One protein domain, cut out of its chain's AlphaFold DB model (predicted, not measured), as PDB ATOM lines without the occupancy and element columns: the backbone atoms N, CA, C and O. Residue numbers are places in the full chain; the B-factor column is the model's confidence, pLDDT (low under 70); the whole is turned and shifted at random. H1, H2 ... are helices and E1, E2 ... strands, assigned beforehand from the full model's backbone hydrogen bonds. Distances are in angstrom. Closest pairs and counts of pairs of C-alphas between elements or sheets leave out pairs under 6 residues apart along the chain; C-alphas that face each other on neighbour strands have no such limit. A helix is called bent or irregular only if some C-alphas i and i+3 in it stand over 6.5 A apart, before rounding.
ATOM      1  N   LEU A   2     -44.710   5.544  -0.452       93.62
ATOM      2  CA  LEU A   2     -43.413   4.903  -0.744       93.62
ATOM      3  C   LEU A   2     -43.091   4.840  -2.251       93.62
ATOM      4  O   LEU A   2     -41.991   5.200  -2.647       93.62
ATOM      5  N   ILE A   3     -44.066   4.483  -3.096       92.19
ATOM      6  CA  ILE A   3     -43.913   4.479  -4.565       92.19
ATOM      7  C   ILE A   3     -43.490   5.855  -5.099       92.19
ATOM      8  O   ILE A   3     -42.582   5.939  -5.917       92.19
ATOM      9  N   VAL A   4     -44.116   6.933  -4.616       94.44
ATOM     10  CA  VAL A   4     -43.792   8.315  -5.013       94.44
ATOM     11  C   VAL A   4     -42.327   8.618  -4.703       94.44
ATOM     12  O   VAL A   4     -41.590   9.053  -5.582       94.44
ATOM     13  N   PHE A   5     -41.894   8.328  -3.472       95.88
ATOM     14  CA  PHE A   5     -40.499   8.489  -3.062       95.88
ATOM     15  C   PHE A   5     -39.549   7.651  -3.932       95.88
ATOM     16  O   PHE A   5     -38.564   8.170  -4.444       95.88
ATOM     17  N   MET A   6     -39.869   6.375  -4.168       95.06
ATOM     18  CA  MET A   6     -39.049   5.490  -4.998       95.06
ATOM     19  C   MET A   6     -38.903   5.999  -6.435       95.06
ATOM     20  O   MET A   6     -37.809   5.921  -6.980       95.06
ATOM     21  N   ILE A   7     -39.964   6.541  -7.043       93.44
ATOM     22  CA  ILE A   7     -39.902   7.113  -8.399       93.44
ATOM     23  C   ILE A   7     -39.013   8.359  -8.414       93.44
ATOM     24  O   ILE A   7     -38.152   8.467  -9.284       93.44
ATOM     25  N   PHE A   8     -39.166   9.264  -7.438       95.19
ATOM     26  CA  PHE A   8     -38.283  10.430  -7.324       95.19
ATOM     27  C   PHE A   8     -36.814  10.031  -7.168       95.19
ATOM     28  O   PHE A   8     -35.953  10.690  -7.740       95.19
ATOM     29  N   MET A   9     -36.528   8.949  -6.439       96.19
ATOM     30  CA  MET A   9     -35.167   8.453  -6.226       96.19
ATOM     31  C   MET A   9     -34.609   7.645  -7.400       96.19
ATOM     32  O   MET A   9     -33.398   7.652  -7.617       96.19
ATOM     33  N   LEU A  10     -35.456   6.966  -8.176       94.38
ATOM     34  CA  LEU A  10     -35.029   6.098  -9.273       94.38
ATOM     35  C   LEU A  10     -34.180   6.856 -10.299       94.38
ATOM     36  O   LEU A  10     -33.130   6.367 -10.712       94.38
ATOM     37  N   TYR A  11     -34.620   8.051 -10.690       90.88
ATOM     38  CA  TYR A  11     -33.953   8.846 -11.715       90.88
ATOM     39  C   TYR A  11     -32.563   9.362 -11.314       90.88
ATOM     40  O   TYR A  11     -31.620   9.085 -12.054       90.88
ATOM     41  N   PRO A  12     -32.364  10.043 -10.166       94.19
ATOM     42  CA  PRO A  12     -31.034  10.479  -9.753       94.19
ATOM     43  C   PRO A  12     -30.103   9.309  -9.406       94.19
ATOM     44  O   PRO A  12     -28.900   9.423  -9.622       94.19
ATOM     45  N   ILE A  13     -30.623   8.169  -8.924       96.56
ATOM     46  CA  ILE A  13     -29.807   6.956  -8.730       96.56
ATOM     47  C   ILE A  13     -29.323   6.430 -10.083       96.56
ATOM     48  O   ILE A  13     -28.129   6.197 -10.257       96.56
ATOM     49  N   ALA A  14     -30.225   6.283 -11.059       94.31
ATOM     50  CA  ALA A  14     -29.858   5.867 -12.410       94.31
ATOM     51  C   ALA A  14     -28.876   6.855 -13.059       94.31
ATOM     52  O   ALA A  14     -27.919   6.436 -13.707       94.31
ATOM     53  N   ALA A  15     -29.061   8.158 -12.830       92.88
ATOM     54  CA  ALA A  15     -28.146   9.183 -13.303       92.88
ATOM     55  C   ALA A  15     -26.764   9.067 -12.660       92.88
ATOM     56  O   ALA A  15     -25.776   9.208 -13.370       92.88
ATOM     57  N   LEU A  16     -26.666   8.771 -11.358       95.81
ATOM     58  CA  LEU A  16     -25.380   8.578 -10.681       95.81
ATOM     59  C   LEU A  16     -24.633   7.348 -11.209       95.81
ATOM     60  O   LEU A  16     -23.414   7.390 -11.342       95.81
ATOM     61  N   LEU A  17     -25.357   6.275 -11.535       95.50
ATOM     62  CA  LEU A  17     -24.773   5.085 -12.159       95.50
ATOM     63  C   LEU A  17     -24.280   5.363 -13.587       95.50
ATOM     64  O   LEU A  17     -23.288   4.780 -14.011       95.50
ATOM     65  N   TYR A  18     -24.967   6.244 -14.320       92.50
ATOM     66  CA  TYR A  18     -24.618   6.611 -15.693       92.50
ATOM     67  C   TYR A  18     -23.497   7.666 -15.772       92.50
ATOM     68  O   TYR A  18     -22.562   7.512 -16.552       92.50
ATOM     69  N   ILE A  19     -23.564   8.720 -14.951       92.69
ATOM     70  CA  ILE A  19     -22.583   9.812 -14.848       92.69
ATOM     71  C   ILE A  19     -22.111   9.890 -13.384       92.69
ATOM     72  O   ILE A  19     -22.627  10.713 -12.612       92.69
ATOM     73  N   PRO A  20     -21.151   9.046 -12.963       94.81
ATOM     74  CA  PRO A  20     -20.636   9.048 -11.598       94.81
ATOM     75  C   PRO A  20     -19.780  10.297 -11.366       94.81
ATOM     76  O   PRO A  20     -18.593  10.336 -11.680       94.81
ATOM     77  N   SER A  21     -20.397  11.351 -10.835       95.19
ATOM     78  CA  SER A  21     -19.744  12.637 -10.589       95.19
ATOM     79  C   SER A  21     -20.214  13.270  -9.283       95.19
ATOM     80  O   SER A  21     -21.302  12.963  -8.785       95.19
ATOM     81  N   PHE A  22     -19.416  14.206  -8.760       96.44
ATOM     82  CA  PHE A  22     -19.802  15.019  -7.607       96.44
ATOM     83  C   PHE A  22     -21.126  15.759  -7.847       96.44
ATOM     84  O   PHE A  22     -21.997  15.747  -6.983       96.44
ATOM     85  N   TYR A  23     -21.328  16.332  -9.038       95.12
ATOM     86  CA  TYR A  23     -22.559  17.051  -9.366       95.12
ATOM     87  C   TYR A  23     -23.780  16.130  -9.367       95.12
ATOM     88  O   TYR A  23     -24.788  16.444  -8.739       95.12
ATOM     89  N   THR A  24     -23.688  14.948  -9.977       94.81
ATOM     90  CA  THR A  24     -24.793  13.980  -9.949       94.81
ATOM     91  C   THR A  24     -25.107  13.518  -8.523       94.81
ATOM     92  O   THR A  24     -26.275  13.361  -8.168       94.81
ATOM     93  N   PHE A  25     -24.082  13.359  -7.676       97.50
ATOM     94  CA  PHE A  25     -24.259  13.053  -6.256       97.50
ATOM     95  C   PHE A  25     -24.969  14.187  -5.500       97.50
ATOM     96  O   PHE A  25     -25.908  13.923  -4.753       97.50
ATOM     97  N   VAL A  26     -24.598  15.450  -5.734       96.88
ATOM     98  CA  VAL A  26     -25.300  16.613  -5.158       96.88
ATOM     99  C   VAL A  26     -26.768  16.638  -5.595       96.88
ATOM    100  O   VAL A  26     -27.653  16.819  -4.756       96.88
ATOM    101  N   GLY A  27     -27.046  16.390  -6.879       95.00
ATOM    102  CA  GLY A  27     -28.410  16.268  -7.398       95.00
ATOM    103  C   GLY A  27     -29.208  15.169  -6.688       95.00
ATOM    104  O   GLY A  27     -30.337  15.404  -6.259       95.00
ATOM    105  N   LEU A  28     -28.602  13.994  -6.480       97.06
ATOM    106  CA  LEU A  28     -29.196  12.886  -5.727       97.06
ATOM    107  C   LEU A  28     -29.520  13.267  -4.279       97.06
ATOM    108  O   LEU A  28     -30.641  13.028  -3.831       97.06
ATOM    109  N   VAL A  29     -28.570  13.862  -3.555       97.81
ATOM    110  CA  VAL A  29     -28.767  14.283  -2.158       97.81
ATOM    111  C   VAL A  29     -29.882  15.323  -2.062       97.81
ATOM    112  O   VAL A  29     -30.745  15.217  -1.193       97.81
ATOM    113  N   CYS A  30     -29.914  16.291  -2.980       96.75
ATOM    114  CA  CYS A  30     -30.969  17.299  -3.031       96.75
ATOM    115  C   CYS A  30     -32.351  16.651  -3.213       96.75
ATOM    116  O   CYS A  30     -33.250  16.876  -2.404       96.75
ATOM    117  N   VAL A  31     -32.511  15.785  -4.219       96.81
ATOM    118  CA  VAL A  31     -33.782  15.088  -4.482       96.81
ATOM    119  C   VAL A  31     -34.192  14.200  -3.308       96.81
ATOM    120  O   VAL A  31     -35.368  14.187  -2.933       96.81
ATOM    121  N   PHE A  32     -33.240  13.502  -2.685       97.69
ATOM    122  CA  PHE A  32     -33.487  12.699  -1.489       97.69
ATOM    123  C   PHE A  32     -34.065  13.546  -0.357       97.69
ATOM    124  O   PHE A  32     -35.128  13.218   0.164       97.69
ATOM    125  N   LEU A  33     -33.412  14.660  -0.012       97.56
ATOM    126  CA  LEU A  33     -33.859  15.541   1.067       97.56
ATOM    127  C   LEU A  33     -35.238  16.138   0.773       97.56
ATOM    128  O   LEU A  33     -36.116  16.107   1.635       97.56
ATOM    129  N   LEU A  34     -35.455  16.626  -0.450       97.19
ATOM    130  CA  LEU A  34     -36.725  17.233  -0.847       97.19
ATOM    131  C   LEU A  34     -37.881  16.224  -0.858       97.19
ATOM    132  O   LEU A  34     -39.011  16.597  -0.552       97.19
ATOM    133  N   SER A  35     -37.625  14.956  -1.189       97.06
ATOM    134  CA  SER A  35     -38.652  13.903  -1.242       97.06
ATOM    135  C   SER A  35     -38.801  13.102   0.059       97.06
ATOM    136  O   SER A  35     -39.788  12.378   0.218       97.06
ATOM    137  N   PHE A  36     -37.888  13.266   1.022       97.12
ATOM    138  CA  PHE A  36     -37.893  12.566   2.312       97.12
ATOM    139  C   PHE A  36     -39.225  12.637   3.088       97.12
ATOM    140  O   PHE A  36     -39.627  11.613   3.651       97.12
ATOM    141  N   PRO A  37     -39.985  13.756   3.095       97.50
ATOM    142  CA  PRO A  37     -41.295  13.797   3.752       97.50
ATOM    143  C   PRO A  37     -42.278  12.713   3.264       97.50
ATOM    144  O   PRO A  37     -43.070  12.177   4.048       97.50
ATOM    145  N   PHE A  38     -42.193  12.321   1.988       96.62
ATOM    146  CA  PHE A  38     -43.028  11.261   1.414       96.62
ATOM    147  C   PHE A  38     -42.620   9.864   1.892       96.62
ATOM    148  O   PHE A  38     -43.472   8.981   2.010       96.62
ATOM    149  N   LEU A  39     -41.337   9.662   2.211       96.31
ATOM    150  CA  LEU A  39     -40.881   8.450   2.882       96.31
ATOM    151  C   LEU A  39     -41.465   8.403   4.300       96.31
ATOM    152  O   LEU A  39     -42.134   7.446   4.655       96.31
ATOM    153  N   VAL A  40     -41.338   9.463   5.097       95.31
ATOM    154  CA  VAL A  40     -41.860   9.473   6.481       95.31
ATOM    155  C   VAL A  40     -43.364   9.165   6.545       95.31
ATOM    156  O   VAL A  40     -43.834   8.464   7.445       95.31
ATOM    157  N   THR A  41     -44.134   9.660   5.578       94.69
ATOM    158  CA  THR A  41     -45.592   9.489   5.548       94.69
ATOM    159  C   THR A  41     -46.075   8.195   4.904       94.69
ATOM    160  O   THR A  41     -47.277   7.925   4.944       94.69
ATOM    161  N   TYR A  42     -45.186   7.334   4.387       92.56
ATOM    162  CA  TYR A  42     -45.616   6.062   3.790       92.56
ATOM    163  C   TYR A  42     -46.340   5.151   4.778       92.56
ATOM    164  O   TYR A  42     -47.218   4.404   4.353       92.56
ATOM    165  N   ARG A  43     -46.018   5.224   6.075       90.81
ATOM    166  CA  ARG A  43     -46.656   4.392   7.107       90.81
ATOM    167  C   ARG A  43     -48.183   4.524   7.124       90.81
ATOM    168  O   ARG A  43     -48.867   3.544   7.379       90.81
ATOM    169  N   PHE A  44     -48.705   5.700   6.766       89.62
ATOM    170  CA  PHE A  44     -50.145   5.960   6.695       89.62
ATOM    171  C   PHE A  44     -50.793   5.367   5.438       89.62
ATOM    172  O   PHE A  44     -51.999   5.168   5.406       89.62
ATOM    173  N   THR A  45     -50.016   5.038   4.399       85.44
ATOM    174  CA  THR A  45     -50.553   4.365   3.206       85.44
ATOM    175  C   THR A  45     -51.063   2.958   3.541       85.44
ATOM    176  O   THR A  45     -52.097   2.563   3.016       85.44
ATOM    177  N   GLY A  46     -50.403   2.239   4.460       81.38
ATOM    178  CA  GLY A  46     -50.859   0.914   4.899       81.38
ATOM    179  C   GLY A  46     -52.206   0.949   5.631       81.38
ATOM    180  O   GLY A  46     -53.011   0.033   5.478       81.38
ATOM    181  N   GLU A  47     -52.491   2.032   6.363       82.69
ATOM    182  CA  GLU A  47     -53.798   2.237   7.004       82.69
ATOM    183  C   GLU A  47     -54.905   2.342   5.946       82.69
ATOM    184  O   GLU A  47     -55.900   1.623   6.036       82.69
ATOM    185  N   ILE A  48     -54.699   3.138   4.887       83.25
ATOM    186  CA  ILE A  48     -55.656   3.252   3.772       83.25
ATOM    187  C   ILE A  48     -55.878   1.897   3.095       83.25
ATOM    188  O   ILE A  48     -57.020   1.501   2.888       83.25
ATOM    189  N   GLU A  49     -54.804   1.173   2.765       81.44
ATOM    190  CA  GLU A  49     -54.886  -0.118   2.064       81.44
ATOM    191  C   GLU A  49     -55.665  -1.174   2.868       81.44
ATOM    192  O   GLU A  49     -56.331  -2.026   2.282       81.44
ATOM    193  N   SER A  50     -55.631  -1.090   4.203       79.62
ATOM    194  CA  SER A  50     -56.400  -1.975   5.085       79.62
ATOM    195  C   SER A  50     -57.887  -1.613   5.190       79.62
ATOM    196  O   SER A  50     -58.715  -2.498   5.394       79.62
ATOM    197  N   GLN A  51     -58.232  -0.331   5.038       81.12
ATOM    198  CA  GLN A  51     -59.583   0.198   5.271       81.12
ATOM    199  C   GLN A  51     -60.374   0.416   3.973       81.12
ATOM    200  O   GLN A  51     -61.602   0.399   3.983       81.12
ATOM    201  N   MET A  52     -59.691   0.618   2.842       79.69
ATOM    202  CA  MET A  52     -60.307   1.002   1.577       79.69
ATOM    203  C   MET A  52     -59.937   0.041   0.451       79.69
ATOM    204  O   MET A  52     -58.803  -0.011  -0.025       79.69
ATOM    205  N   LYS A  53     -60.940  -0.672  -0.069       75.00
ATOM    206  CA  LYS A  53     -60.766  -1.498  -1.263       75.00
ATOM    207  C   LYS A  53     -60.884  -0.639  -2.521       75.00
ATOM    208  O   LYS A  53     -61.981  -0.257  -2.930       75.00
ATOM    209  N   MET A  54     -59.751  -0.377  -3.169       79.19
ATOM    210  CA  MET A  54     -59.718   0.345  -4.441       79.19
ATOM    211  C   MET A  54     -60.317  -0.510  -5.554       79.19
ATOM    212  O   MET A  54     -59.729  -1.490  -6.012       79.19
ATOM    213  N   PHE A 230     -30.032  15.454 -14.266       91.81
ATOM    214  CA  PHE A 230     -29.670  15.403 -12.838       91.81
ATOM    215  C   PHE A 230     -28.222  15.815 -12.572       91.81
ATOM    216  O   PHE A 230     -27.946  16.419 -11.535       91.81
ATOM    217  N   TYR A 231     -27.314  15.552 -13.517       92.44
ATOM    218  CA  TYR A 231     -25.994  16.180 -13.497       92.44
ATOM    219  C   TYR A 231     -26.148  17.698 -13.602       92.44
ATOM    220  O   TYR A 231     -25.588  18.432 -12.791       92.44
ATOM    221  N   GLY A 232     -26.943  18.164 -14.573       90.44
ATOM    222  CA  GLY A 232     -27.182  19.585 -14.807       90.44
ATOM    223  C   GLY A 232     -27.778  20.293 -13.585       90.44
ATOM    224  O   GLY A 232     -27.309  21.364 -13.211       90.44
ATOM    225  N   LEU A 233     -28.745  19.663 -12.910       92.44
ATOM    226  CA  LEU A 233     -29.308  20.147 -11.649       92.44
ATOM    227  C   LEU A 233     -28.224  20.309 -10.577       92.44
ATOM    228  O   LEU A 233     -28.134  21.364  -9.957       92.44
ATOM    229  N   GLY A 234     -27.391  19.289 -10.365       93.81
ATOM    230  CA  GLY A 234     -26.316  19.345  -9.378       93.81
ATOM    231  C   GLY A 234     -25.243  20.382  -9.706       93.81
ATOM    232  O   GLY A 234     -24.789  21.099  -8.819       93.81
ATOM    233  N   PHE A 235     -24.876  20.513 -10.982       92.62
ATOM    234  CA  PHE A 235     -23.955  21.548 -11.441       92.62
ATOM    235  C   PHE A 235     -24.517  22.945 -11.170       92.62
ATOM    236  O   PHE A 235     -23.819  23.791 -10.614       92.62
ATOM    237  N   TRP A 236     -25.782  23.179 -11.524       92.56
ATOM    238  CA  TRP A 236     -26.461  24.449 -11.290       92.56
ATOM    239  C   TRP A 236     -26.555  24.782  -9.794       92.56
ATOM    240  O   TRP A 236     -26.252  25.907  -9.400       92.56
ATOM    241  N   LEU A 237     -26.884  23.796  -8.951       93.81
ATOM    242  CA  LEU A 237     -26.940  23.960  -7.494       93.81
ATOM    243  C   LEU A 237     -25.607  24.404  -6.887       93.81
ATOM    244  O   LEU A 237     -25.600  25.201  -5.957       93.81
ATOM    245  N   VAL A 238     -24.489  23.889  -7.401       94.25
ATOM    246  CA  VAL A 238     -23.154  24.211  -6.880       94.25
ATOM    247  C   VAL A 238     -22.638  25.544  -7.421       94.25
ATOM    248  O   VAL A 238     -22.025  26.299  -6.677       94.25
ATOM    249  N   ASN A 239     -22.858  25.826  -8.708       92.06
ATOM    250  CA  ASN A 239     -22.131  26.896  -9.400       92.06
ATOM    251  C   ASN A 239     -22.974  28.129  -9.744       92.06
ATOM    252  O   ASN A 239     -22.402  29.138 -10.139       92.06
ATOM    253  N   SER A 240     -24.307  28.060  -9.682       89.56
ATOM    254  CA  SER A 240     -25.172  29.135 -10.205       89.56
ATOM    255  C   SER A 240     -26.362  29.475  -9.310       89.56
ATOM    256  O   SER A 240     -26.930  30.551  -9.436       89.56
ATOM    257  N   TYR A 241     -26.748  28.590  -8.390       88.81
ATOM    258  CA  TYR A 241     -27.911  28.792  -7.523       88.81
ATOM    259  C   TYR A 241     -27.822  30.050  -6.642       88.81
ATOM    260  O   TYR A 241     -28.848  30.644  -6.328       88.81
ATOM    261  N   HIS A 242     -26.618  30.480  -6.261       85.88
ATOM    262  CA  HIS A 242     -26.432  31.664  -5.417       85.88
ATOM    263  C   HIS A 242     -26.812  32.985  -6.101       85.88
ATOM    264  O   HIS A 242     -27.168  33.934  -5.407       85.88
ATOM    265  N   ASP A 243     -26.795  33.027  -7.433       84.25
ATOM    266  CA  ASP A 243     -27.058  34.236  -8.224       84.25
ATOM    267  C   ASP A 243     -28.519  34.326  -8.697       84.25
ATOM    268  O   ASP A 243     -28.906  35.224  -9.445       84.25
ATOM    269  N   VAL A 244     -29.346  33.366  -8.285       82.06
ATOM    270  CA  VAL A 244     -30.707  33.192  -8.775       82.06
ATOM    271  C   VAL A 244     -31.706  33.973  -7.923       82.06
ATOM    272  O   VAL A 244     -31.840  33.752  -6.720       82.06
ATOM    273  N   THR A 245     -32.487  34.837  -8.572       88.50
ATOM    274  CA  THR A 245     -33.658  35.476  -7.963       88.50
ATOM    275  C   THR A 245     -34.859  34.530  -7.955       88.50
ATOM    276  O   THR A 245     -35.133  33.828  -8.933       88.50
ATOM    277  N   LEU A 246     -35.589  34.513  -6.834       91.50
ATOM    278  CA  LEU A 246     -36.787  33.687  -6.699       91.50
ATOM    279  C   LEU A 246     -37.920  34.231  -7.570       91.50
ATOM    280  O   LEU A 246     -38.307  35.391  -7.442       91.50
ATOM    281  N   SER A 247     -38.479  33.369  -8.409       89.38
ATOM    282  CA  SER A 247     -39.569  33.696  -9.342       89.38
ATOM    283  C   SER A 247     -40.972  33.454  -8.769       89.38
ATOM    284  O   SER A 247     -41.970  33.674  -9.449       89.38
ATOM    285  N   LEU A 248     -41.068  33.012  -7.508       90.12
ATOM    286  CA  LEU A 248     -42.306  32.939  -6.718       90.12
ATOM    287  C   LEU A 248     -43.476  32.191  -7.388       90.12
ATOM    288  O   LEU A 248     -44.643  32.487  -7.137       90.12
ATOM    289  N   GLY A 249     -43.176  31.183  -8.204       88.81
ATOM    290  CA  GLY A 249     -44.157  30.289  -8.819       88.81
ATOM    291  C   GLY A 249     -44.341  30.499 -10.319       88.81
ATOM    292  O   GLY A 249     -45.064  29.711 -10.932       88.81
ATOM    293  N   GLU A 250     -43.698  31.506 -10.916       89.56
ATOM    294  CA  GLU A 250     -43.785  31.791 -12.351       89.56
ATOM    295  C   GLU A 250     -43.439  30.565 -13.201       89.56
ATOM    296  O   GLU A 250     -44.201  30.209 -14.099       89.56
ATOM    297  N   TYR A 251     -42.341  29.866 -12.896       88.81
ATOM    298  CA  TYR A 251     -41.911  28.724 -13.704       88.81
ATOM    299  C   TYR A 251     -42.771  27.484 -13.446       88.81
ATOM    300  O   TYR A 251     -43.177  26.788 -14.380       88.81
ATOM    301  N   THR A 252     -43.076  27.201 -12.183       89.56
ATOM    302  CA  THR A 252     -43.856  26.041 -11.745       89.56
ATOM    303  C   THR A 252     -45.283  26.104 -12.274       89.56
ATOM    304  O   THR A 252     -45.832  25.058 -12.620       89.56
ATOM    305  N   LEU A 253     -45.865  27.305 -12.363       90.56
ATOM    306  CA  LEU A 253     -47.244  27.560 -12.789       90.56
ATOM    307  C   LEU A 253     -47.327  28.255 -14.157       90.56
ATOM    308  O   LEU A 253     -48.371  28.817 -14.499       90.56
ATOM    309  N   ILE A 254     -46.263  28.193 -14.965       89.06
ATOM    310  CA  ILE A 254     -46.176  28.927 -16.237       89.06
ATOM    311  C   ILE A 254     -47.340  28.619 -17.189       89.06
ATOM    312  O   ILE A 254     -47.777  29.497 -17.930       89.06
ATOM    313  N   GLY A 255     -47.890  27.400 -17.173       87.31
ATOM    314  CA  GLY A 255     -49.035  27.022 -18.005       87.31
ATOM    315  C   GLY A 255     -50.288  27.845 -17.685       87.31
ATOM    316  O   GLY A 255     -50.743  28.602 -18.550       87.31
ATOM    317  N   PRO A 256     -50.851  27.731 -16.468       88.75
ATOM    318  CA  PRO A 256     -52.015  28.514 -16.071       88.75
ATOM    319  C   PRO A 256     -51.772  30.020 -16.132       88.75
ATOM    320  O   PRO A 256     -52.640  30.756 -16.594       88.75
ATOM    321  N   LEU A 257     -50.587  30.480 -15.715       89.94
ATOM    322  CA  LEU A 257     -50.270  31.907 -15.707       89.94
ATOM    323  C   LEU A 257     -50.232  32.481 -17.126       89.94
ATOM    324  O   LEU A 257     -50.824  33.531 -17.360       89.94
ATOM    325  N   SER A 258     -49.630  31.766 -18.080       87.56
ATOM    326  CA  SER A 258     -49.584  32.205 -19.481       87.56
ATOM    327  C   SER A 258     -50.923  32.124 -20.211       87.56
ATOM    328  O   SER A 258     -51.111  32.821 -21.203       87.56
ATOM    329  N   PHE A 259     -51.885  31.333 -19.723       85.50
ATOM    330  CA  PHE A 259     -53.250  31.362 -20.261       85.50
ATOM    331  C   PHE A 259     -53.945  32.701 -19.986       85.50
ATOM    332  O   PHE A 259     -54.726  33.179 -20.806       85.50
ATOM    333  N   PHE A 260     -53.627  33.324 -18.851       86.44
ATOM    334  CA  PHE A 260     -54.114  34.642 -18.455       86.44
ATOM    335  C   PHE A 260     -53.014  35.703 -18.573       86.44
ATOM    336  O   PHE A 260     -52.928  36.597 -17.731       86.44
ATOM    337  N   SER A 261     -52.173  35.624 -19.613       86.50
ATOM    338  CA  SER A 261     -50.992  36.488 -19.778       86.50
ATOM    339  C   SER A 261     -51.312  37.984 -19.724       86.50
ATOM    340  O   SER A 261     -50.524  38.760 -19.193       86.50
ATOM    341  N   SER A 262     -52.492  38.401 -20.198       87.25
ATOM    342  CA  SER A 262     -52.952  39.798 -20.128       87.25
ATOM    343  C   SER A 262     -53.133  40.320 -18.697       87.25
ATOM    344  O   SER A 262     -53.097  41.527 -18.489       87.25
ATOM    345  N   PHE A 263     -53.354  39.432 -17.723       88.31
ATOM    346  CA  PHE A 263     -53.497  39.770 -16.304       88.31
ATOM    347  C   PHE A 263     -52.219  39.475 -15.509       88.31
ATOM    348  O   PHE A 263     -51.855  40.237 -14.622       88.31
ATOM    349  N   THR A 264     -51.544  38.367 -15.815       86.62
ATOM    350  CA  THR A 264     -50.384  37.887 -15.050       86.62
ATOM    351  C   THR A 264     -49.062  38.490 -15.518       86.62
ATOM    352  O   THR A 264     -48.091  38.450 -14.771       86.62
ATOM    353  N   GLY A 265     -48.995  39.007 -16.750       84.06
ATOM    354  CA  GLY A 265     -47.752  39.462 -17.383       84.06
ATOM    355  C   GLY A 265     -46.792  38.332 -17.771       84.06
ATOM    356  O   GLY A 265     -45.718  38.604 -18.302       84.06
ATOM    357  N   VAL A 266     -47.166  37.068 -17.536       84.19
ATOM    358  CA  VAL A 266     -46.322  35.898 -17.802       84.19
ATOM    359  C   VAL A 266     -46.585  35.393 -19.214       84.19
ATOM    360  O   VAL A 266     -47.705  35.009 -19.553       84.19
ATOM    361  N   PHE A 267     -45.536  35.335 -20.031       79.00
ATOM    362  CA  PHE A 267     -45.588  34.790 -21.384       79.00
ATOM    363  C   PHE A 267     -44.717  33.546 -21.474       79.00
ATOM    364  O   PHE A 267     -43.581  33.516 -21.005       79.00
ATOM    365  N   ARG A 268     -45.252  32.493 -22.092       71.94
ATOM    366  CA  ARG A 268     -44.531  31.233 -22.225       71.94
ATOM    367  C   ARG A 268     -43.741  31.193 -23.530       71.94
ATOM    368  O   ARG A 268     -44.328  31.119 -24.606       71.94
ATOM    369  N   ASN A 269     -42.420  31.105 -23.411       66.44
ATOM    370  CA  ASN A 269     -41.533  30.778 -24.525       66.44
ATOM    371  C   ASN A 269     -41.430  29.256 -24.738       66.44
ATOM    372  O   ASN A 269     -41.761  28.449 -23.862       66.44
ATOM    373  N   SER A 270     -40.972  28.846 -25.924       58.78
ATOM    374  CA  SER A 270     -40.809  27.434 -26.308       58.78
ATOM    375  C   SER A 270     -39.755  26.681 -25.476       58.78
ATOM    376  O   SER A 270     -39.810  25.452 -25.412       58.78
ATOM    377  N   GLY A 271     -38.867  27.400 -24.776       60.09
ATOM    378  CA  GLY A 271     -37.976  26.892 -23.727       60.09
ATOM    379  C   GLY A 271     -38.134  27.701 -22.436       60.09
ATOM    380  O   GLY A 271     -38.296  28.918 -22.494       60.09
ATOM    381  N   VAL A 272     -38.123  27.024 -21.280       62.81
ATOM    382  CA  VAL A 272     -38.300  27.681 -19.964       62.81
ATOM    383  C   VAL A 272     -36.972  28.160 -19.368       62.81
ATOM    384  O   VAL A 272     -36.911  29.220 -18.762       62.81
ATOM    385  N   PHE A 273     -35.907  27.397 -19.592       71.50
ATOM    386  CA  PHE A 273     -34.527  27.720 -19.225       71.50
ATOM    387  C   PHE A 273     -33.703  27.723 -20.508       71.50
ATOM    388  O   PHE A 273     -33.977  26.920 -21.399       71.50
ATOM    389  N   LEU A 274     -32.742  28.627 -20.642       69.31
ATOM    390  CA  LEU A 274     -31.902  28.729 -21.845       69.31
ATOM    391  C   LEU A 274     -30.519  28.106 -21.621       69.31
ATOM    392  O   LEU A 274     -29.759  27.904 -22.568       69.31
ATOM    393  N   GLU A 275     -30.208  27.776 -20.370       74.44
ATOM    394  CA  GLU A 275     -28.950  27.198 -19.941       74.44
ATOM    395  C   GLU A 275     -28.788  25.770 -20.472       74.44
ATOM    396  O   GLU A 275     -29.623  24.885 -20.261       74.44
ATOM    397  N   ASN A 276     -27.657  25.548 -21.133       76.62
ATOM    398  CA  ASN A 276     -27.221  24.256 -21.628       76.62
ATOM    399  C   ASN A 276     -25.833  23.965 -21.061       76.62
ATOM    400  O   ASN A 276     -24.964  24.836 -21.050       76.62
ATOM    401  N   TYR A 277     -25.617  22.732 -20.622       80.44
ATOM    402  CA  TYR A 277     -24.338  22.265 -20.095       80.44
ATOM    403  C   TYR A 277     -23.815  21.126 -20.955       80.44
ATOM    404  O   TYR A 277     -24.581  20.451 -21.635       80.44
ATOM    405  N   TYR A 278     -22.510  20.889 -20.919       82.19
ATOM    406  CA  TYR A 278     -21.901  19.780 -21.642       82.19
ATOM    407  C   TYR A 278     -21.526  18.676 -20.661       82.19
ATOM    408  O   TYR A 278     -20.824  18.913 -19.681       82.19
ATOM    409  N   VAL A 279     -21.987  17.460 -20.942       79.75
ATOM    410  CA  VAL A 279     -21.624  16.246 -20.205       79.75
ATOM    411  C   VAL A 279     -21.120  15.233 -21.219       79.75
ATOM    412  O   VAL A 279     -21.820  14.917 -22.177       79.75
ATOM    413  N   TYR A 280     -19.882  14.764 -21.048       80.31
ATOM    414  CA  TYR A 280     -19.218  13.864 -22.002       80.31
ATOM    415  C   TYR A 280     -19.296  14.342 -23.467       80.31
ATOM    416  O   TYR A 280     -19.545  13.557 -24.376       80.31
ATOM    417  N   GLY A 281     -19.129  15.649 -23.697       76.19
ATOM    418  CA  GLY A 281     -19.181  16.256 -25.034       76.19
ATOM    419  C   GLY A 281     -20.589  16.454 -25.611       76.19
ATOM    420  O   GLY A 281     -20.728  17.131 -26.623       76.19
ATOM    421  N   ASN A 282     -21.636  15.949 -24.953       78.31
ATOM    422  CA  ASN A 282     -23.020  16.108 -25.387       78.31
ATOM    423  C   ASN A 282     -23.725  17.215 -24.601       78.31
ATOM    424  O   ASN A 282     -23.616  17.296 -23.373       78.31
ATOM    425  N   VAL A 283     -24.511  18.029 -25.306       78.94
ATOM    426  CA  VAL A 283     -25.359  19.047 -24.683       78.94
ATOM    427  C   VAL A 283     -26.429  18.377 -23.821       78.94
ATOM    428  O   VAL A 283     -27.109  17.446 -24.249       78.94
ATOM    429  N   THR A 284     -26.590  18.864 -22.599       74.25
ATOM    430  CA  THR A 284     -27.698  18.563 -21.700       74.25
ATOM    431  C   THR A 284     -28.381  19.848 -21.267       74.25
ATOM    432  O   THR A 284     -27.743  20.879 -21.068       74.25
ATOM    433  N   ASN A 285     -29.685  19.754 -21.053       73.00
ATOM    434  CA  ASN A 285     -30.446  20.775 -20.350       73.00
ATOM    435  C   ASN A 285     -30.454  20.510 -18.829       73.00
ATOM    436  O   ASN A 285     -29.926  19.500 -18.356       73.00
ATOM    437  N   ILE A 286     -31.066  21.427 -18.080       73.75
ATOM    438  CA  ILE A 286     -31.345  21.317 -16.634       73.75
ATOM    439  C   ILE A 286     -32.828  21.094 -16.331       73.75
ATOM    440  O   ILE A 286     -33.288  21.365 -15.219       73.75
ATOM    441  N   TYR A 287     -33.604  20.646 -17.320       76.62
ATOM    442  CA  TYR A 287     -35.046  20.498 -17.174       76.62
ATOM    443  C   TYR A 287     -35.354  19.312 -16.266       76.62
ATOM    444  O   TYR A 287     -35.402  18.170 -16.696       76.62
ATOM    445  N   THR A 288     -35.562  19.599 -14.987       84.00
ATOM    446  CA  THR A 288     -36.145  18.680 -14.008       84.00
ATOM    447  C   THR A 288     -37.192  19.457 -13.231       84.00
ATOM    448  O   THR A 288     -36.993  20.644 -12.984       84.00
ATOM    449  N   ALA A 289     -38.272  18.827 -12.765       87.12
ATOM    450  CA  ALA A 289     -39.270  19.535 -11.950       87.12
ATOM    451  C   ALA A 289     -38.655  20.203 -10.705       87.12
ATOM    452  O   ALA A 289     -39.128  21.250 -10.271       87.12
ATOM    453  N   PHE A 290     -37.567  19.643 -10.168       92.25
ATOM    454  CA  PHE A 290     -36.830  20.226  -9.048       92.25
ATOM    455  C   PHE A 290     -36.192  21.572  -9.399       92.25
ATOM    456  O   PHE A 290     -36.273  22.491  -8.595       92.25
ATOM    457  N   ARG A 291     -35.638  21.740 -10.607       91.88
ATOM    458  CA  ARG A 291     -35.095  23.031 -11.065       91.88
ATOM    459  C   ARG A 291     -36.162  24.131 -11.101       91.88
ATOM    460  O   ARG A 291     -35.861  25.257 -10.713       91.88
ATOM    461  N   TYR A 292     -37.384  23.809 -11.536       91.88
ATOM    462  CA  TYR A 292     -38.520  24.744 -11.530       91.88
ATOM    463  C   TYR A 292     -38.881  25.139 -10.097       91.88
ATOM    464  O   TYR A 292     -38.884  26.315  -9.747       91.88
ATOM    465  N   LEU A 293     -39.110  24.135  -9.251       93.50
ATOM    466  CA  LEU A 293     -39.551  24.331  -7.875       93.50
ATOM    467  C   LEU A 293     -38.514  25.089  -7.030       93.50
ATOM    468  O   LEU A 293     -38.880  25.981  -6.271       93.50
ATOM    469  N   ILE A 294     -37.226  24.760  -7.161       94.69
ATOM    470  CA  ILE A 294     -36.147  25.398  -6.391       94.69
ATOM    471  C   ILE A 294     -35.942  26.851  -6.831       94.69
ATOM    472  O   ILE A 294     -35.687  27.704  -5.990       94.69
ATOM    473  N   GLN A 295     -36.079  27.157  -8.118       92.56
ATOM    474  CA  GLN A 295     -36.014  28.537  -8.609       92.56
ATOM    475  C   GLN A 295     -37.191  29.379  -8.131       92.56
ATOM    476  O   GLN A 295     -37.015  30.547  -7.812       92.56
ATOM    477  N   ASP A 296     -38.383  28.795  -8.057       92.81
ATOM    478  CA  ASP A 296     -39.548  29.520  -7.568       92.81
ATOM    479  C   ASP A 296     -39.529  29.716  -6.052       92.81
ATOM    480  O   ASP A 296     -39.933  30.773  -5.569       92.81
ATOM    481  N   PHE A 297     -39.077  28.708  -5.299       95.06
ATOM    482  CA  PHE A 297     -39.330  28.636  -3.859       95.06
ATOM    483  C   PHE A 297     -38.095  28.413  -2.988       95.06
ATOM    484  O   PHE A 297     -38.257  28.326  -1.774       95.06
ATOM    485  N   SER A 298     -36.880  28.343  -3.540       94.81
ATOM    486  CA  SER A 298     -35.649  27.871  -2.874       94.81
ATOM    487  C   SER A 298     -35.703  26.398  -2.452       94.81
ATOM    488  O   SER A 298     -36.767  25.785  -2.368       94.81
ATOM    489  N   ILE A 299     -34.552  25.807  -2.123       95.12
ATOM    490  CA  ILE A 299     -34.485  24.425  -1.606       95.12
ATOM    491  C   ILE A 299     -35.345  24.280  -0.338       95.12
ATOM    492  O   ILE A 299     -36.100  23.318  -0.191       95.12
ATOM    493  N   GLN A 300     -35.268  25.256   0.569       95.25
ATOM    494  CA  GLN A 300     -35.992  25.253   1.837       95.25
ATOM    495  C   GLN A 300     -37.505  25.354   1.626       95.25
ATOM    496  O   GLN A 300     -38.261  24.640   2.287       95.25
ATOM    497  N   GLY A 301     -37.960  26.192   0.691       95.56
ATOM    498  CA  GLY A 301     -39.388  26.328   0.403       95.56
ATOM    499  C   GLY A 301     -39.976  25.080  -0.250       95.56
ATOM    500  O   GLY A 301     -41.080  24.677   0.109       95.56
ATOM    501  N   VAL A 302     -39.228  24.396  -1.124       95.81
ATOM    502  CA  VAL A 302     -39.671  23.109  -1.692       95.81
ATOM    503  C   VAL A 302     -39.765  22.026  -0.619       95.81
ATOM    504  O   VAL A 302     -40.743  21.276  -0.588       95.81
ATOM    505  N   LEU A 303     -38.793  21.962   0.298       97.12
ATOM    506  CA  LEU A 303     -38.854  21.046   1.436       97.12
ATOM    507  C   LEU A 303     -40.097  21.325   2.292       97.12
ATOM    508  O   LEU A 303     -40.842  20.398   2.610       97.12
ATOM    509  N   LEU A 304     -40.349  22.595   2.620       97.12
ATOM    510  CA  LEU A 304     -41.513  23.008   3.399       97.12
ATOM    511  C   LEU A 304     -42.827  22.644   2.693       97.12
ATOM    512  O   LEU A 304     -43.718  22.087   3.331       97.12
ATOM    513  N   LEU A 305     -42.937  22.881   1.383       95.88
ATOM    514  CA  LEU A 305     -44.095  22.475   0.578       95.88
ATOM    515  C   LEU A 305     -44.351  20.967   0.674       95.88
ATOM    516  O   LEU A 305     -45.473  20.547   0.961       95.88
ATOM    517  N   ASN A 306     -43.316  20.145   0.500       96.75
ATOM    518  CA  ASN A 306     -43.455  18.690   0.570       96.75
ATOM    519  C   ASN A 306     -43.797  18.203   1.988       96.75
ATOM    520  O   ASN A 306     -44.567  17.249   2.136       96.75
ATOM    521  N   VAL A 307     -43.293  18.873   3.032       97.81
ATOM    522  CA  VAL A 307     -43.700  18.639   4.428       97.81
ATOM    523  C   VAL A 307     -45.176  18.977   4.628       97.81
ATOM    524  O   VAL A 307     -45.911  18.155   5.169       97.81
ATOM    525  N   ILE A 308     -45.641  20.131   4.149       97.75
ATOM    526  CA  ILE A 308     -47.043  20.555   4.263       97.75
ATOM    527  C   ILE A 308     -47.970  19.555   3.562       97.75
ATOM    528  O   ILE A 308     -48.935  19.085   4.167       97.75
ATOM    529  N   ILE A 309     -47.656  19.158   2.324       97.25
ATOM    530  CA  ILE A 309     -48.431  18.150   1.580       97.25
ATOM    531  C   ILE A 309     -48.489  16.826   2.359       97.25
ATOM    532  O   ILE A 309     -49.547  16.207   2.476       97.25
ATOM    533  N   SER A 310     -47.362  16.411   2.938       96.88
ATOM    534  CA  SER A 310     -47.246  15.195   3.749       96.88
ATOM    535  C   SER A 310     -48.078  15.267   5.040       96.88
ATOM    536  O   SER A 310     -48.713  14.281   5.431       96.88
ATOM    537  N   ILE A 311     -48.130  16.437   5.687       96.88
ATOM    538  CA  ILE A 311     -48.986  16.691   6.853       96.88
ATOM    539  C   ILE A 311     -50.459  16.592   6.457       96.88
ATOM    540  O   ILE A 311     -51.194  15.869   7.124       96.88
ATOM    541  N   PHE A 312     -50.887  17.243   5.369       97.31
ATOM    542  CA  PHE A 312     -52.273  17.159   4.893       97.31
ATOM    543  C   PHE A 312     -52.681  15.727   4.555       97.31
ATOM    544  O   PHE A 312     -53.734  15.278   5.005       97.31
ATOM    545  N   TYR A 313     -51.825  14.986   3.845       96.44
ATOM    546  CA  TYR A 313     -52.043  13.566   3.573       96.44
ATOM    547  C   TYR A 313     -52.273  12.782   4.871       96.44
ATOM    548  O   TYR A 313     -53.297  12.125   5.034       96.44
ATOM    549  N   SER A 314     -51.367  12.914   5.841       95.62
ATOM    550  CA  SER A 314     -51.454  12.189   7.117       95.62
ATOM    551  C   SER A 314     -52.667  12.610   7.953       95.62
ATOM    552  O   SER A 314     -53.304  11.779   8.598       95.62
ATOM    553  N   ALA A 315     -53.000  13.902   7.957       96.19
ATOM    554  CA  ALA A 315     -54.148  14.441   8.671       96.19
ATOM    555  C   ALA A 315     -55.465  13.928   8.082       96.19
ATOM    556  O   ALA A 315     -56.380  13.603   8.835       96.19
ATOM    557  N   PHE A 316     -55.574  13.818   6.758       95.94
ATOM    558  CA  PHE A 316     -56.763  13.261   6.122       95.94
ATOM    559  C   PHE A 316     -56.931  11.771   6.417       95.94
ATOM    560  O   PHE A 316     -58.039  11.378   6.777       95.94
ATOM    561  N   VAL A 317     -55.857  10.974   6.401       94.12
ATOM    562  CA  VAL A 317     -55.919   9.554   6.803       94.12
ATOM    563  C   VAL A 317     -56.418   9.412   8.241       94.12
ATOM    564  O   VAL A 317     -57.397   8.715   8.485       94.12
ATOM    565  N   ARG A 318     -55.825  10.150   9.189       93.31
ATOM    566  CA  ARG A 318     -56.206  10.094  10.614       93.31
ATOM    567  C   ARG A 318     -57.646  10.519  10.892       93.31
ATOM    568  O   ARG A 318     -58.237  10.071  11.866       93.31
ATOM    569  N   ASN A 319     -58.199  11.392  10.054       94.56
ATOM    570  CA  ASN A 319     -59.584  11.846  10.152       94.56
ATOM    571  C   ASN A 319     -60.552  10.992   9.309       94.56
ATOM    572  O   ASN A 319     -61.663  11.441   9.039       94.56
ATOM    573  N   ASN A 320     -60.137   9.800   8.858       91.81
ATOM    574  CA  ASN A 320     -60.917   8.905   7.994       91.81
ATOM    575  C   ASN A 320     -61.372   9.543   6.664       91.81
ATOM    576  O   ASN A 320     -62.339   9.094   6.055       91.81
ATOM    577  N   LYS A 321     -60.682  10.587   6.185       93.00
ATOM    578  CA  LYS A 321     -60.912  11.221   4.874       93.00
ATOM    579  C   LYS A 321     -60.022  10.569   3.817       93.00
ATOM    580  O   LYS A 321     -59.106  11.189   3.260       93.00
ATOM    581  N   TYR A 322     -60.242   9.279   3.594       92.06
ATOM    582  CA  TYR A 322     -59.381   8.452   2.748       92.06
ATOM    583  C   TYR A 322     -59.390   8.905   1.284       92.06
ATOM    584  O   TYR A 322     -58.338   8.942   0.654       92.06
ATOM    585  N   GLU A 323     -60.530   9.365   0.769       92.50
ATOM    586  CA  GLU A 323     -60.698   9.838  -0.609       92.50
ATOM    587  C   GLU A 323     -59.783  11.026  -0.918       92.50
ATOM    588  O   GLU A 323     -59.128  11.061  -1.958       92.50
ATOM    589  N   LEU A 324     -59.696  11.994   0.000       94.06
ATOM    590  CA  LEU A 324     -58.838  13.171  -0.162       94.06
ATOM    591  C   LEU A 324     -57.354  12.802  -0.085       94.06
ATOM    592  O   LEU A 324     -56.548  13.289  -0.878       94.06
ATOM    593  N   SER A 325     -57.000  11.913   0.846       94.31
ATOM    594  CA  SER A 325     -55.635  11.387   0.976       94.31
ATOM    595  C   SER A 325     -55.193  10.699  -0.316       94.31
ATOM    596  O   SER A 325     -54.079  10.896  -0.803       94.31
ATOM    597  N   GLU A 326     -56.097   9.931  -0.912       93.19
ATOM    598  CA  GLU A 326     -55.862   9.203  -2.147       93.19
ATOM    599  C   GLU A 326     -55.729  10.108  -3.375       93.19
ATOM    600  O   GLU A 326     -54.864   9.868  -4.220       93.19
ATOM    601  N   VAL A 327     -56.493  11.200  -3.443       95.25
ATOM    602  CA  VAL A 327     -56.302  12.236  -4.469       95.25
ATOM    603  C   VAL A 327     -54.916  12.877  -4.354       95.25
ATOM    604  O   VAL A 327     -54.230  13.017  -5.367       95.25
ATOM    605  N   ILE A 328     -54.462  13.210  -3.138       96.06
ATOM    606  CA  ILE A 328     -53.101  13.732  -2.921       96.06
ATOM    607  C   ILE A 328     -52.061  12.717  -3.406       96.06
ATOM    608  O   ILE A 328     -51.145  13.076  -4.149       96.06
ATOM    609  N   ARG A 329     -52.219  11.442  -3.027       94.88
ATOM    610  CA  ARG A 329     -51.320  10.358  -3.447       94.88
ATOM    611  C   ARG A 329     -51.240  10.269  -4.971       94.88
ATOM    612  O   ARG A 329     -50.138  10.186  -5.505       94.88
ATOM    613  N   LEU A 330     -52.376  10.329  -5.666       96.00
ATOM    614  CA  LEU A 330     -52.433  10.290  -7.127       96.00
ATOM    615  C   LEU A 330     -51.700  11.471  -7.771       96.00
ATOM    616  O   LEU A 330     -50.887  11.269  -8.674       96.00
ATOM    617  N   VAL A 331     -51.959  12.700  -7.313       96.88
ATOM    618  CA  VAL A 331     -51.291  13.898  -7.848       96.88
ATOM    619  C   VAL A 331     -49.778  13.799  -7.653       96.88
ATOM    620  O   VAL A 331     -49.016  14.092  -8.573       96.88
ATOM    621  N   LEU A 332     -49.324  13.300  -6.501       96.12
ATOM    622  CA  LEU A 332     -47.903  13.085  -6.239       96.12
ATOM    623  C   LEU A 332     -47.272  12.009  -7.131       96.12
ATOM    624  O   LEU A 332     -46.111  12.156  -7.509       96.12
ATOM    625  N   VAL A 333     -48.012  10.963  -7.516       95.75
ATOM    626  CA  VAL A 333     -47.539   9.984  -8.514       95.75
ATOM    627  C   VAL A 333     -47.298  10.668  -9.863       95.75
ATOM    628  O   VAL A 333     -46.249  10.450 -10.470       95.75
ATOM    629  N   PHE A 334     -48.202  11.552 -10.301       96.50
ATOM    630  CA  PHE A 334     -47.984  12.351 -11.512       96.50
ATOM    631  C   PHE A 334     -46.772  13.277 -11.390       96.50
ATOM    632  O   PHE A 334     -45.944  13.303 -12.301       96.50
ATOM    633  N   CYS A 335     -46.628  13.992 -10.268       95.12
ATOM    634  CA  CYS A 335     -45.455  14.831 -10.008       95.12
ATOM    635  C   CYS A 335     -44.156  14.022 -10.094       95.12
ATOM    636  O   CYS A 335     -43.201  14.467 -10.726       95.12
ATOM    637  N   ALA A 336     -44.128  12.825  -9.502       94.69
ATOM    638  CA  ALA A 336     -42.953  11.965  -9.514       94.69
ATOM    639  C   ALA A 336     -42.610  11.474 -10.923       94.69
ATOM    640  O   ALA A 336     -41.460  11.591 -11.345       94.69
ATOM    641  N   LEU A 337     -43.590  10.991 -11.689       93.12
ATOM    642  CA  LEU A 337     -43.355  10.489 -13.045       93.12
ATOM    643  C   LEU A 337     -42.950  11.593 -14.035       93.12
ATOM    644  O   LEU A 337     -42.111  11.346 -14.899       93.12
ATOM    645  N   LEU A 338     -43.490  12.809 -13.892       91.81
ATOM    646  CA  LEU A 338     -43.150  13.960 -14.741       91.81
ATOM    647  C   LEU A 338     -41.851  14.671 -14.325       91.81
ATOM    648  O   LEU A 338     -41.302  15.440 -15.119       91.81
ATOM    649  N   SER A 339     -41.326  14.373 -13.128       90.00
ATOM    650  CA  SER A 339     -40.183  15.077 -12.528       90.00
ATOM    651  C   SER A 339     -38.905  15.078 -13.363       90.00
ATOM    652  O   SER A 339     -38.083  15.983 -13.206       90.00
ATOM    653  N   LEU A 340     -38.780  14.124 -14.288       82.94
ATOM    654  CA  LEU A 340     -37.702  14.040 -15.271       82.94
ATOM    655  C   LEU A 340     -37.546  15.273 -16.154       82.94
ATOM    656  O   LEU A 340     -36.457  15.484 -16.658       82.94
TER     657      LEU A 340
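Overview. This is residues 2 to 54 and 230 to 340 of the 370 residues of an uncharacterized protein of Vibrio splendidus (UniProt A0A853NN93). Two helical hairpins, H1 with H2 and H7b with H8, stand side by side as a four-helix bundle, shifted along each other and overlapping only in part. H4 crosses H1 and H2 with the small strand hairpin E1 and E2 next to it, H3 lies toward the opposite end beside H7b, and a long loop leads to H5 and H6, away from the bundle. The 164 printed residues hold, in order, H1 to H6, the antiparallel sheet E1 - E2, then H7 and H8; the class is mostly helix. The whole is compact, with a radius of gyration of the C-alphas of 17.4 A and spans of 52 by 45 by 25 A.

Along the chain. Find C-alpha 2 at (-43.413, 4.903, -0.744); from there H1 runs 24.1 A to residue 18, with a kink of 29 degrees near residue 9. It is neither bent nor irregular, but only just: C-alphas 8 and 11 are 6.4 A apart. H2, residues 22 to 40, is 26.8 A long and irregular, C-alphas 34 and 37 being 7.3 A apart. Next come H3, residues 43 to 51, H4, 230 to 239, H5, 254 to 259, H6, 261 to 264, E1, 277 to 279, and E2, 282 to 284. H7, residues 289 to 318, was assigned as one helix by its hydrogen bonds but is bent, with C-alphas 296 and 299 9.3 A apart; its arms are H7a, 289 to 296, and H7b, 299 to 318, 28.7 A long. H8, residues 322 to 338, runs 24.5 A to C-alpha 338 at (-43.150, 13.960, -14.741).

Arrangement. In the bundle, look first at Pro 12 and Leu 28, the closest C-alphas of the hairpin H1 and H2, 5.0 A apart; the two run opposite ways at a shallow tilt of 9 degrees. H2 touches H7b with residues 33 to 38 alone, Leu 34 to Leu 303 being closest at 4.9 A between C-alphas. H7b and H8 form a hairpin, closest at C-alphas 313 and 325, 4.9 A. H1 touches H8 with residues 3 to 8 alone, C-alphas 8 and 336 at 5.4 A. H4 touches H2 about perpendicular, 75 degrees, with C-alphas 27 and 234 closest at 4.2 A. H3 touches H7b, C-alphas 44 and 314 closest at 6.4 A. H7a and H7b only just touch, with 3 pairs of C-alphas within 8 A, and only at the corner; C-alphas 293 and 302 are closest, at 6.3 A. H5 and H6 are close but not clearly touching, C-alphas 257 and 264 being closest at 6.0 A. Between E1 and E2, N 277 and O 284 are within hydrogen-bond range at 2.9 A. Every O i to N i+4 pair is within range in H4, H5, H7a, H7b and H8, against 11 of 13 in H1, 12 of 15 in H2 and 4 of 5 in H3; H6 is too short for such a pair.

Size, cuts and confidence. The farthest C-alphas, Gly 281 and Asn 319, are 53.8 A apart. Residues 55 to 229 are not printed, and C-alphas 54 and 230 are 34.6 A apart across this cut. The links H4 to H5 and H6 to E1 are long. Look for pLDDT under 70 at residues 269 to 272 and 274.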